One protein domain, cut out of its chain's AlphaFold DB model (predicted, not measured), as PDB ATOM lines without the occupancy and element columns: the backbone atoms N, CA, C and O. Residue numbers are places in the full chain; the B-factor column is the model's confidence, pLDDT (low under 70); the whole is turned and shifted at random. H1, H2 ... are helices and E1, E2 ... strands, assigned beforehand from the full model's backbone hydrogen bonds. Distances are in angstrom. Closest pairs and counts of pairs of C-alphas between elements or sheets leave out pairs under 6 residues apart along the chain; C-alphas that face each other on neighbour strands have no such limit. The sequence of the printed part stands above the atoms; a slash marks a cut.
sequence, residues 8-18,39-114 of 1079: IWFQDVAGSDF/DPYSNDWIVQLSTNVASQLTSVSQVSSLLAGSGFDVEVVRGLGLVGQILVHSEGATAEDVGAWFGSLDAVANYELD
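Overview. This is residues 8 to 18 and 39 to 114 of the 1079 residues of the protein "Peptidase_S8 domain-containing protein" of Blastopirellula marina (UniProt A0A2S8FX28). What shape do these residues make? A strongly twisted sheet of four strands makes a wall, with the helix H3 over its E1 and E4 part, the very short H2 over E3 away from H3, and H1 only grazing it. What is it made of? The 87 printed residues hold three named helices and four named strands in the order E1 H1 H2 E2 E3 H3 E4; the class is mixed, helices and strands, with under half of the residues in named elements. The sheet's order is E2, E3, E1, E4, all antiparallel. How large is it? It is compact and rounded, with a radius of gyration of the C-alphas of 11.8 A and spans of 31 by 27 by 21 A.

Arrangement. How do the strands pair? E1, residues 44 to 49, has E4, residues 108 to 113, on one side, with N 46 and O 112 at 2.8 A, and E3, residues 85 to 91, on the other, with N 45 and O 88 at 2.8 A. E2, residues 73 to 79, forms a hairpin with E3, with N 75 and O 89 at 2.8 A; E2 and E4 are the edge strands. Where are the helices? H1, residues 51 to 54, only grazes the sheet. H2, residues 60 to 63, has a height over the sheet of 8.0 A and is only just over E3, with 3 of its 4 C-alphas; the closest C-alphas of H2 and E2 are Val 60 and Gly 79, 6.1 A apart. H3, residues 95 to 102, has a height of 7.9 A and is only just over E1, with 3 of its 8 C-alphas, and runs along the strands at 15 degrees to E1 on the local plane. Which units arise? E1, H1 and H2, E2 make a split strand-helix-strand unit, two strands running the same way with another strand, E3, between them in the sheet; E3, H3, E4 make a second, with E1 between, and both crossovers are right-handed. What do the helices' backbones show? In H3 every O i to N i+4 pair is within hydrogen-bond range, while H1 and H2 are too short for such a pair.

Along the chain. Where does the first strand begin? E1 begins at C-alpha 44 (130.919, 157.168, 95.044) and is 15.7 A long. How long are the later elements? E2 measures 18.5 A, E3 20.0 A, H3 10.5 A and E4 14.0 A, from first to last C-alpha; E4 ends at C-alpha 113 (133.738, 161.487, 97.860).

Size, cuts and confidence. Is the printed part continuous? Residues 19 to 38 are cut out, and C-alphas 18 and 39 are 17.5 A apart across the cut. Are there long links? No link is long; H2 to E2, with 9 residues, is short, and the others are tight. Where is confidence low? The mean pLDDT of the printed part is 78.5, and residues 14 to 18, 39 to 42, 68 to 71 and 92 are under 70.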
ATOM      1  N   ILE A   8     111.865 160.389 104.497       80.44
ATOM      2  CA  ILE A   8     111.922 160.418 103.029       80.44
ATOM      3  C   ILE A   8     113.368 160.247 102.553       80.44
ATOM      4  O   ILE A   8     113.605 159.567 101.565       80.44
ATOM      5  N   TRP A   9     114.332 160.813 103.281       85.00
ATOM      6  CA  TRP A   9     115.747 160.801 102.920       85.00
ATOM      7  C   TRP A   9     116.490 159.565 103.425       85.00
ATOM      8  O   TRP A   9     117.703 159.555 103.356       85.00
ATOM      9  N   PHE A  10     115.802 158.524 103.899       79.38
ATOM     10  CA  PHE A  10     116.386 157.191 104.137       79.38
ATOM     11  C   PHE A  10     116.000 156.177 103.047       79.38
ATOM     12  O   PHE A  10     116.227 154.983 103.198       79.38
ATOM     13  N   GLN A  11     115.341 156.631 101.981       81.69
ATOM     14  CA  GLN A  11     114.865 155.770 100.907       81.69
ATOM     15  C   GLN A  11     116.023 155.287 100.016       81.69
ATOM     16  O   GLN A  11     116.773 156.113  99.491       81.69
ATOM     17  N   ASP A  12     116.087 153.976  99.779       79.31
ATOM     18  CA  ASP A  12     116.870 153.375  98.693       79.31
ATOM     19  C   ASP A  12     116.139 153.542  97.349       79.31
ATOM     20  O   ASP A  12     114.903 153.448  97.274       79.31
ATOM     21  N   VAL A  13     116.880 153.811  96.274       78.81
ATOM     22  CA  VAL A  13     116.309 153.965  94.931       78.81
ATOM     23  C   VAL A  13     116.262 152.595  94.251       78.81
ATOM     24  O   VAL A  13     117.281 151.977  93.980       78.81
ATOM     25  N   ALA A  14     115.055 152.087  93.993       51.75
ATOM     26  CA  ALA A  14     114.865 150.775  93.375       51.75
ATOM     27  C   ALA A  14     115.408 150.743  91.934       51.75
ATOM     28  O   ALA A  14     114.950 151.530  91.101       51.75
ATOM     29  N   GLY A  15     116.316 149.803  91.650       56.44
ATOM     30  CA  GLY A  15     116.929 149.601  90.333       56.44
ATOM     31  C   GLY A  15     118.430 149.890  90.255       56.44
ATOM     32  O   GLY A  15     118.996 149.634  89.201       56.44
ATOM     33  N   SER A  16     119.062 150.369  91.333       52.72
ATOM     34  CA  SER A  16     120.522 150.464  91.396       52.72
ATOM     35  C   SER A  16     121.126 149.090  91.671       52.72
ATOM     36  O   SER A  16     121.013 148.602  92.799       52.72
ATOM     37  N   ASP A  17     121.785 148.485  90.682       50.22
ATOM     38  CA  ASP A  17     122.581 147.245  90.806       50.22
ATOM     39  C   ASP A  17     123.893 147.484  91.593       50.22
ATOM     40  O   ASP A  17     124.943 146.902  91.332       50.22
ATOM     41  N   PHE A  18     123.844 148.382  92.576       45.72
ATOM     42  CA  PHE A  18     124.991 148.847  93.336       45.72
ATOM     43  C   PHE A  18     125.420 147.795  94.369       45.72
ATOM     44  O   PHE A  18     124.929 147.772  95.504       45.72
ATOM     45  N   ASP A  39     142.580 154.352  95.046       39.53
ATOM     46  CA  ASP A  39     141.544 153.841  95.930       39.53
ATOM     47  C   ASP A  39     140.426 153.128  95.129       39.53
ATOM     48  O   ASP A  39     139.852 153.746  94.223       39.53
ATOM     49  N   PRO A  40     140.106 151.850  95.413       41.66
ATOM     50  CA  PRO A  40     139.076 151.107  94.683       41.66
ATOM     51  C   PRO A  40     137.652 151.679  94.838       41.66
ATOM     52  O   PRO A  40     136.758 151.230  94.129       41.66
ATOM     53  N   TYR A  41     137.435 152.702  95.677       50.09
ATOM     54  CA  TYR A  41     136.126 153.347  95.894       50.09
ATOM     55  C   TYR A  41     135.970 154.728  95.222       50.09
ATOM     56  O   TYR A  41     135.113 155.523  95.596       50.09
ATOM     57  N   SER A  42     136.793 155.041  94.215       53.69
ATOM     58  CA  SER A  42     136.936 156.393  93.629       53.69
ATOM     59  C   SER A  42     135.715 157.020  92.913       53.69
ATOM     60  O   SER A  42     135.844 158.122  92.377       53.69
ATOM     61  N   ASN A  43     134.542 156.376  92.928       72.75
ATOM     62  CA  ASN A  43     133.382 156.732  92.098       72.75
ATOM     63  C   ASN A  43     132.069 156.975  92.867       72.75
ATOM     64  O   ASN A  43     131.053 157.283  92.239       72.75
ATOM     65  N   ASP A  44     132.082 156.885  94.198       82.75
ATOM     66  CA  ASP A  44     130.919 157.168  95.044       82.75
ATOM     67  C   ASP A  44     131.010 158.555  95.685       82.75
ATOM     68  O   ASP A  44     132.073 158.998  96.126       82.75
ATOM     69  N   TRP A  45     129.879 159.253  95.760       87.06
ATOM     70  CA  TRP A  45     129.794 160.645  96.191       87.06
ATOM     71  C   TRP A  45     128.680 160.858  97.205       87.06
ATOM     72  O   TRP A  45     127.517 160.525  96.966       87.06
ATOM     73  N   ILE A  46     129.010 161.525  98.306       89.56
ATOM     74  CA  ILE A  46     128.033 162.114  99.216       89.56
ATOM     75  C   ILE A  46     127.683 163.500  98.676       89.56
ATOM     76  O   ILE A  46     128.504 164.420  98.678       89.56
ATOM     77  N   VAL A  47     126.442 163.671  98.224       89.81
ATOM     78  CA  VAL A  47     125.950 164.928  97.646       89.81
ATOM     79  C   VAL A  47     124.890 165.537  98.554       89.81
ATOM     80  O   VAL A  47     123.922 164.888  98.951       89.81
ATOM     81  N   GLN A  48     125.049 166.822  98.859       92.12
ATOM     82  CA  GLN A  48     124.069 167.629  99.572       92.12
ATOM     83  C   GLN A  48     123.396 168.598  98.600       92.12
ATOM     84  O   GLN A  48     124.014 169.544  98.109       92.12
ATOM     85  N   LEU A  49     122.097 168.425  98.378       89.50
ATOM     86  CA  LEU A  49     121.280 169.341  97.587       89.50
ATOM     87  C   LEU A  49     121.023 170.657  98.329       89.50
ATOM     88  O   LEU A  49     120.946 170.709  99.564       89.50
ATOM     89  N   SER A  50     120.828 171.731  97.564       87.25
ATOM     90  CA  SER A  50     120.443 173.033  98.099       87.25
ATOM     91  C   SER A  50     119.050 172.985  98.728       87.25
ATOM     92  O   SER A  50     118.148 172.286  98.268       87.25
ATOM     93  N   THR A  51     118.845 173.754  99.800       82.25
ATOM     94  CA  THR A  51     117.608 173.704 100.602       82.25
ATOM     95  C   THR A  51     116.353 173.993  99.770       82.25
ATOM     96  O   THR A  51     115.300 173.400 100.000       82.25
ATOM     97  N   ASN A  52     116.469 174.868  98.766       83.06
ATOM     98  CA  ASN A  52     115.370 175.194  97.859       83.06
ATOM     99  C   ASN A  52     114.959 173.996  96.994       83.06
ATOM    100  O   ASN A  52     113.766 173.809  96.776       83.06
ATOM    101  N   VAL A  53     115.920 173.182  96.548       84.81
ATOM    102  CA  VAL A  53     115.668 171.965  95.762       84.81
ATOM    103  C   VAL A  53     115.161 170.844  96.665       84.81
ATOM    104  O   VAL A  53     114.101 170.284  96.405       84.81
ATOM    105  N   ALA A  54     115.849 170.577  97.778       83.88
ATOM    106  CA  ALA A  54     115.493 169.498  98.699       83.88
ATOM    107  C   ALA A  54     114.065 169.638  99.266       83.88
ATOM    108  O   ALA A  54     113.371 168.642  99.442       83.88
ATOM    109  N   SER A  55     113.597 170.871  99.504       82.44
ATOM    110  CA  SER A  55     112.242 171.141 100.019       82.44
ATOM    111  C   SER A  55     111.099 170.851  99.036       82.44
ATOM    112  O   SER A  55     109.940 170.811  99.450       82.44
ATOM    113  N   GLN A  56     111.400 170.671  97.746       82.88
ATOM    114  CA  GLN A  56     110.406 170.421  96.693       82.88
ATOM    115  C   GLN A  56     110.248 168.932  96.364       82.88
ATOM    116  O   GLN A  56     109.333 168.566  95.625       82.88
ATOM    117  N   LEU A  57     111.124 168.084  96.904       84.44
ATOM    118  CA  LEU A  57     111.159 166.656  96.623       84.44
ATOM    119  C   LEU A  57     110.333 165.878  97.649       84.44
ATOM    120  O   LEU A  57     110.357 166.155  98.848       84.44
ATOM    121  N   THR A  58     109.601 164.881  97.159       84.06
ATOM    122  CA  THR A  58     108.767 163.974  97.959       84.06
ATOM    123  C   THR A  58     109.349 162.561  98.066       84.06
ATOM    124  O   THR A  58     108.851 161.775  98.868       84.06
ATOM    125  N   SER A  59     110.386 162.239  97.283       85.31
ATOM    126  CA  SER A  59     111.136 160.973  97.319       85.31
ATOM    127  C   SER A  59     112.589 161.174  96.870       85.31
ATOM    128  O   SER A  59     112.875 162.092  96.099       85.31
ATOM    129  N   VAL A  60     113.502 160.299  97.306       83.69
ATOM    130  CA  VAL A  60     114.921 160.340  96.884       83.69
ATOM    131  C   VAL A  60     115.064 160.028  95.390       83.69
ATOM    132  O   VAL A  60     115.858 160.658  94.701       83.69
ATOM    133  N   SER A  61     114.221 159.144  94.848       81.62
ATOM    134  CA  SER A  61     114.231 158.772  93.423       81.62
ATOM    135  C   SER A  61     113.976 159.936  92.457       81.62
ATOM    136  O   SER A  61     114.363 159.877  91.294       81.62
ATOM    137  N   GLN A  62     113.341 161.021  92.916       86.44
ATOM    138  CA  GLN A  62     113.131 162.220  92.097       86.44
ATOM    139  C   GLN A  62     114.432 162.990  91.837       86.44
ATOM    140  O   GLN A  62     114.473 163.819  90.927       86.44
ATOM    141  N   VAL A  63     115.498 162.722  92.602       82.44
ATOM    142  CA  VAL A  63     116.798 163.362  92.395       82.44
ATOM    143  C   VAL A  63     117.474 162.878  91.112       82.44
ATOM    144  O   VAL A  63     118.150 163.673  90.463       82.44
ATOM    145  N   SER A  64     117.235 161.639  90.672       80.00
ATOM    146  CA  SER A  64     117.858 161.088  89.458       80.00
ATOM    147  C   SER A  64     117.554 161.929  88.212       80.00
ATOM    148  O   SER A  64     118.422 162.161  87.382       80.00
ATOM    149  N   SER A  65     116.342 162.488  88.105       77.12
ATOM    150  CA  SER A  65     115.980 163.400  87.006       77.12
ATOM    151  C   SER A  65     116.616 164.789  87.121       77.12
ATOM    152  O   SER A  65     116.675 165.519  86.136       77.12
ATOM    153  N   LEU A  66     117.050 165.174  88.320       73.94
ATOM    154  CA  LEU A  66     117.636 166.479  88.622       73.94
ATOM    155  C   LEU A  66     119.151 166.502  88.380       73.94
ATOM    156  O   LEU A  66     119.711 167.550  88.074       73.94
ATOM    157  N   LEU A  67     119.780 165.332  88.499       74.69
ATOM    158  CA  LEU A  67     121.178 165.072  88.164       74.69
ATOM    159  C   LEU A  67     121.350 164.551  86.724       74.69
ATOM    160  O   LEU A  67     122.470 164.364  86.263       74.69
ATOM    161  N   ALA A  68     120.261 164.369  85.972       65.00
ATOM    162  CA  ALA A  68     120.322 163.976  84.570       65.00
ATOM    163  C   ALA A  68     120.911 165.107  83.699       65.00
ATOM    164  O   ALA A  68     120.373 166.215  83.662       65.00
ATOM    165  N   GLY A  69     121.993 164.822  82.961       65.88
ATOM    166  CA  GLY A  69     122.602 165.763  82.002       65.88
ATOM    167  C   GLY A  69     124.100 166.049  82.182       65.88
ATOM    168  O   GLY A  69     124.603 166.986  81.565       65.88
ATOM    169  N   SER A  70     124.804 165.262  82.997       62.84
ATOM    170  CA  SER A  70     126.256 165.304  83.268       62.84
ATOM    171  C   SER A  70     127.160 165.064  82.060       62.84
ATOM    172  O   SER A  70     128.267 165.591  82.013       62.84
ATOM    173  N   GLY A  71     126.712 164.276  81.078       62.59
ATOM    174  CA  GLY A  71     127.584 163.771  80.008       62.59
ATOM    175  C   GLY A  71     128.434 162.553  80.408       62.59
ATOM    176  O   GLY A  71     129.249 162.112  79.606       62.59
ATOM    177  N   PHE A  72     128.211 162.015  81.608       73.06
ATOM    178  CA  PHE A  72     128.730 160.756  82.154       73.06
ATOM    179  C   PHE A  72     127.628 160.108  83.008       73.06
ATOM    180  O   PHE A  72     126.689 160.807  83.407       73.06
ATOM    181  N   ASP A  73     127.701 158.801  83.245       74.31
ATOM    182  CA  ASP A  73     126.620 158.052  83.889       74.31
ATOM    183  C   ASP A  73     126.631 158.315  85.395       74.31
ATOM    184  O   ASP A  73     127.641 158.143  86.069       74.31
ATOM    185  N   VAL A  74     125.515 158.829  85.917       77.50
ATOM    186  CA  VAL A  74     125.366 159.216  87.323       77.50
ATOM    187  C   VAL A  74     124.078 158.612  87.856       77.50
ATOM    188  O   VAL A  74     122.989 158.916  87.363       77.50
ATOM    189  N   GLU A  75     124.202 157.796  88.892       84.69
ATOM    190  CA  GLU A  75     123.103 157.076  89.516       84.69
ATOM    191  C   GLU A  75     122.921 157.498  90.977       84.69
ATOM    192  O   GLU A  75     123.852 157.489  91.775       84.69
ATOM    193  N   VAL A  76     121.689 157.839  91.362       85.94
ATOM    194  CA  VAL A  76     121.351 158.071  92.773       85.94
ATOM    195  C   VAL A  76     121.063 156.728  93.430       85.94
ATOM    196  O   VAL A  76     120.063 156.097  93.103       85.94
ATOM    197  N   VAL A  77     121.894 156.340  94.396       83.94
ATOM    198  CA  VAL A  77     121.811 155.042  95.078       83.94
ATOM    199  C   VAL A  77     120.782 155.090  96.213       83.94
ATOM    200  O   VAL A  77     119.848 154.290  96.271       83.94
ATOM    201  N   ARG A  78     120.932 156.041  97.147       86.75
ATOM    202  CA  ARG A  78     120.067 156.156  98.338       86.75
ATOM    203  C   ARG A  78     120.139 157.521  99.009       86.75
ATOM    204  O   ARG A  78     121.044 158.310  98.751       86.75
ATOM    205  N   GLY A  79     119.202 157.790  99.914       87.56
ATOM    206  CA  GLY A  79     119.288 158.916 100.843       87.56
ATOM    207  C   GLY A  79     120.045 158.562 102.131       87.56
ATOM    208  O   GLY A  79     119.996 157.423 102.590       87.56
ATOM    209  N   LEU A  80     120.720 159.548 102.734       86.25
ATOM    210  CA  LEU A  80     121.551 159.372 103.942       86.25
ATOM    211  C   LEU A  80     120.898 159.899 105.239       86.25
ATOM    212  O   LEU A  80     121.521 159.955 106.297       86.25
ATOM    213  N   GLY A  81     119.619 160.268 105.173       81.00
ATOM    214  CA  GLY A  81     118.755 160.599 106.311       81.00
ATOM    215  C   GLY A  81     118.572 162.092 106.572       81.00
ATOM    216  O   GLY A  81     117.532 162.511 107.092       81.00
ATOM    217  N   LEU A  82     119.540 162.915 106.179       85.31
ATOM    218  CA  LEU A  82     119.468 164.370 106.280       85.31
ATOM    219  C   LEU A  82     118.773 164.955 105.043       85.31
ATOM    220  O   LEU A  82     118.982 164.489 103.924       85.31
ATOM    221  N   VAL A  83     117.912 165.967 105.220       86.69
ATOM    222  CA  VAL A  83     117.153 166.542 104.095       86.69
ATOM    223  C   VAL A  83     118.093 167.066 103.004       86.69
ATOM    224  O   VAL A  83     118.855 168.010 103.216       86.69
ATOM    225  N   GLY A  84     118.006 166.470 101.815       85.38
ATOM    226  CA  GLY A  84     118.841 166.795 100.662       85.38
ATOM    227  C   GLY A  84     120.142 165.999 100.561       85.38
ATOM    228  O   GLY A  84     120.863 166.229  99.597       85.38
ATOM    229  N   GLN A  85     120.457 165.111 101.509       92.12
ATOM    230  CA  GLN A  85     121.701 164.340 101.523       92.12
ATOM    231  C   GLN A  85     121.503 162.951 100.908       92.12
ATOM    232  O   GLN A  85     120.640 162.185 101.350       92.12
ATOM    233  N   ILE A  86     122.307 162.626  99.900       91.19
ATOM    234  CA  ILE A  86     122.201 161.396  99.107       91.19
ATOM    235  C   ILE A  86     123.575 160.813  98.788       91.19
ATOM    236  O   ILE A  86     124.568 161.539  98.764       91.19
ATOM    237  N   LEU A  87     123.590 159.513  98.512       89.31
ATOM    238  CA  LEU A  87     124.710 158.796  97.917       89.31
ATOM    239  C   LEU A  87     124.479 158.665  96.410       89.31
ATOM    240  O   LEU A  87     123.388 158.275  95.978       89.31
ATOM    241  N   VAL A  88     125.502 158.991  95.631       87.12
ATOM    242  CA  VAL A  88     125.481 158.983  94.168       87.12
ATOM    243  C   VAL A  88     126.692 158.212  93.654       87.12
ATOM    244  O   VAL A  88     127.808 158.510  94.059       87.12
ATOM    245  N   HIS A  89     126.468 157.265  92.752       85.69
ATOM    246  CA  HIS A  89     127.511 156.539  92.037       85.69
ATOM    247  C   HIS A  89     127.743 157.184  90.664       85.69
ATOM    248  O   HIS A  89     126.788 157.640  90.028       85.69
ATOM    249  N   SER A  90     128.989 157.250  90.198       82.12
ATOM    250  CA  SER A  90     129.330 157.794  88.878       82.12
ATOM    251  C   SER A  90     130.232 156.861  88.074       82.12
ATOM    252  O   SER A  90     131.270 156.442  88.575       82.12
ATOM    253  N   GLU A  91     129.915 156.643  86.799       74.94
ATOM    254  CA  GLU A  91     130.734 155.883  85.851       74.94
ATOM    255  C   GLU A  91     131.107 156.719  84.614       74.94
ATOM    256  O   GLU A  91     130.403 157.643  84.197       74.94
ATOM    257  N   GLY A  92     132.242 156.392  83.992       68.25
ATOM    258  CA  GLY A  92     132.642 156.972  82.703       68.25
ATOM    259  C   GLY A  92     133.293 158.365  82.746       68.25
ATOM    260  O   GLY A  92     133.508 158.952  81.684       68.25
ATOM    261  N   ALA A  93     133.652 158.894  83.922       71.25
ATOM    262  CA  ALA A  93     134.394 160.153  84.083       71.25
ATOM    263  C   ALA A  93     135.401 160.090  85.247       71.25
ATOM    264  O   ALA A  93     135.285 159.241  86.126       71.25
ATOM    265  N   THR A  94     136.405 160.979  85.259       77.38
ATOM    266  CA  THR A  94     137.344 161.064  86.392       77.38
ATOM    267  C   THR A  94     136.694 161.771  87.582       77.38
ATOM    268  O   THR A  94     135.830 162.631  87.398       77.38
ATOM    269  N   ALA A  95     137.147 161.486  88.808       73.62
ATOM    270  CA  ALA A  95     136.602 162.152  89.989       73.62
ATOM    271  C   ALA A  95     136.749 163.691  89.943       73.62
ATOM    272  O   ALA A  95     135.910 164.425  90.462       73.62
ATOM    273  N   GLU A  96     137.786 164.200  89.270       76.81
ATOM    274  CA  GLU A  96     137.978 165.638  89.052       76.81
ATOM    275  C   GLU A  96     136.888 166.229  88.137       76.81
ATOM    276  O   GLU A  96     136.345 167.295  88.437       76.81
ATOM    277  N   ASP A  97     136.501 165.509  87.078       80.50
ATOM    278  CA  ASP A  97     135.449 165.921  86.140       80.50
ATOM    279  C   ASP A  97     134.052 165.878  86.783       80.50
ATOM    280  O   ASP A  97     133.269 166.825  86.648       80.50
ATOM    281  N   VAL A  98     133.752 164.809  87.531       82.19
ATOM    282  CA  VAL A  98     132.474 164.643  88.248       82.19
ATOM    283  C   VAL A  98     132.332 165.702  89.342       82.19
ATOM    284  O   VAL A  98     131.293 166.358  89.452       82.19
ATOM    285  N   GLY A  99     133.405 165.954  90.098       81.69
ATOM    286  CA  GLY A  99     133.446 167.023  91.088       81.69
ATOM    287  C   GLY A  99     133.255 168.410  90.465       81.69
ATOM    288  O   GLY A  99     132.463 169.207  90.968       81.69
ATOM    289  N   ALA A 100     133.924 168.711  89.347       83.81
ATOM    290  CA  ALA A 100     133.752 169.985  88.642       83.81
ATOM    291  C   ALA A 100     132.311 170.187  88.143       83.81
ATOM    292  O   ALA A 100     131.782 171.303  88.200       83.81
ATOM    293  N   TRP A 101     131.657 169.116  87.696       87.19
ATOM    294  CA  TRP A 101     130.255 169.150  87.296       87.19
ATOM    295  C   TRP A 101     129.309 169.367  88.476       87.19
ATOM    296  O   TRP A 101     128.475 170.269  88.388       87.19
ATOM    297  N   PHE A 102     129.458 168.643  89.592       87.06
ATOM    298  CA  PHE A 102     128.656 168.902  90.794       87.06
ATOM    299  C   PHE A 102     128.805 170.355  91.261       87.06
ATOM    300  O   PHE A 102     127.808 171.004  91.573       87.06
ATOM    301  N   GLY A 103     130.021 170.907  91.201       83.50
ATOM    302  CA  GLY A 103     130.286 172.318  91.495       83.50
ATOM    303  C   GLY A 103     129.652 173.317  90.515       83.50
ATOM    304  O   GLY A 103     129.551 174.500  90.838       83.50
ATOM    305  N   SER A 104     129.207 172.867  89.337       84.62
ATOM    306  CA  SER A 104     128.516 173.693  88.336       84.62
ATOM    307  C   SER A 104     126.989 173.715  88.486       84.62
ATOM    308  O   SER A 104     126.329 174.562  87.879       84.62
ATOM    309  N   LEU A 105     126.411 172.807  89.280       85.38
ATOM    310  CA  LEU A 105     124.965 172.682  89.447       85.38
ATOM    311  C   LEU A 105     124.455 173.584  90.577       85.38
ATOM    312  O   LEU A 105     124.703 173.315  91.748       85.38
ATOM    313  N   ASP A 106     123.599 174.562  90.257       84.94
ATOM    314  CA  ASP A 106     122.892 175.396  91.257       84.94
ATOM    315  C   ASP A 106     122.054 174.565  92.261       84.94
ATOM    316  O   ASP A 106     121.656 175.033  93.335       84.94
ATOM    317  N   ALA A 107     121.749 173.319  91.897       84.69
ATOM    318  CA  ALA A 107     121.023 172.367  92.720       84.69
ATOM    319  C   ALA A 107     121.861 171.724  93.834       84.69
ATOM    320  O   ALA A 107     121.277 171.245  94.809       84.69
ATOM    321  N   VAL A 108     123.190 171.722  93.720       88.81
ATOM    322  CA  VAL A 108     124.108 171.084  94.670       88.81
ATOM    323  C   VAL A 108     124.699 172.155  95.582       88.81
ATOM    324  O   VAL A 108     125.250 173.153  95.135       88.81
ATOM    325  N   ALA A 109     124.545 171.975  96.891       86.12
ATOM    326  CA  ALA A 109     125.101 172.874  97.897       86.12
ATOM    327  C   ALA A 109     126.488 172.436  98.378       86.12
ATOM    328  O   ALA A 109     127.301 173.294  98.717       86.12
ATOM    329  N   ASN A 110     126.738 171.128  98.448       87.38
ATOM    330  CA  ASN A 110     128.042 170.559  98.774       87.38
ATOM    331  C   ASN A 110     128.163 169.144  98.192       87.38
ATOM    332  O   ASN A 110     127.144 168.483  97.987       87.38
ATOM    333  N   TYR A 111     129.387 168.681  97.969       89.19
ATOM    334  CA  TYR A 111     129.680 167.314  97.551       89.19
ATOM    335  C   TYR A 111     131.052 166.889  98.081       89.19
ATOM    336  O   TYR A 111     131.961 167.711  98.207       89.19
ATOM    337  N   GLU A 112     131.194 165.610  98.395       82.06
ATOM    338  CA  GLU A 112     132.448 164.969  98.791       82.06
ATOM    339  C   GLU A 112     132.452 163.515  98.308       82.06
ATOM    340  O   GLU A 112     131.390 162.955  98.041       82.06
ATOM    341  N   LEU A 113     133.633 162.917  98.156       80.31
ATOM    342  CA  LEU A 113     133.738 161.487  97.860       80.31
ATOM    343  C   LEU A 113     133.274 160.671  99.077       80.31
ATOM    344  O   LEU A 113     133.596 161.029 100.214       80.31
ATOM    345  N   ASP A 114     132.547 159.579  98.841       72.44
ATOM    346  CA  ASP A 114     132.248 158.567  99.861       72.44
ATOM    347  C   ASP A 114     133.503 157.714 100.070       72.44
ATOM    348  O   ASP A 114     133.732 156.704  99.410       72.44
TER     349      ASP A 114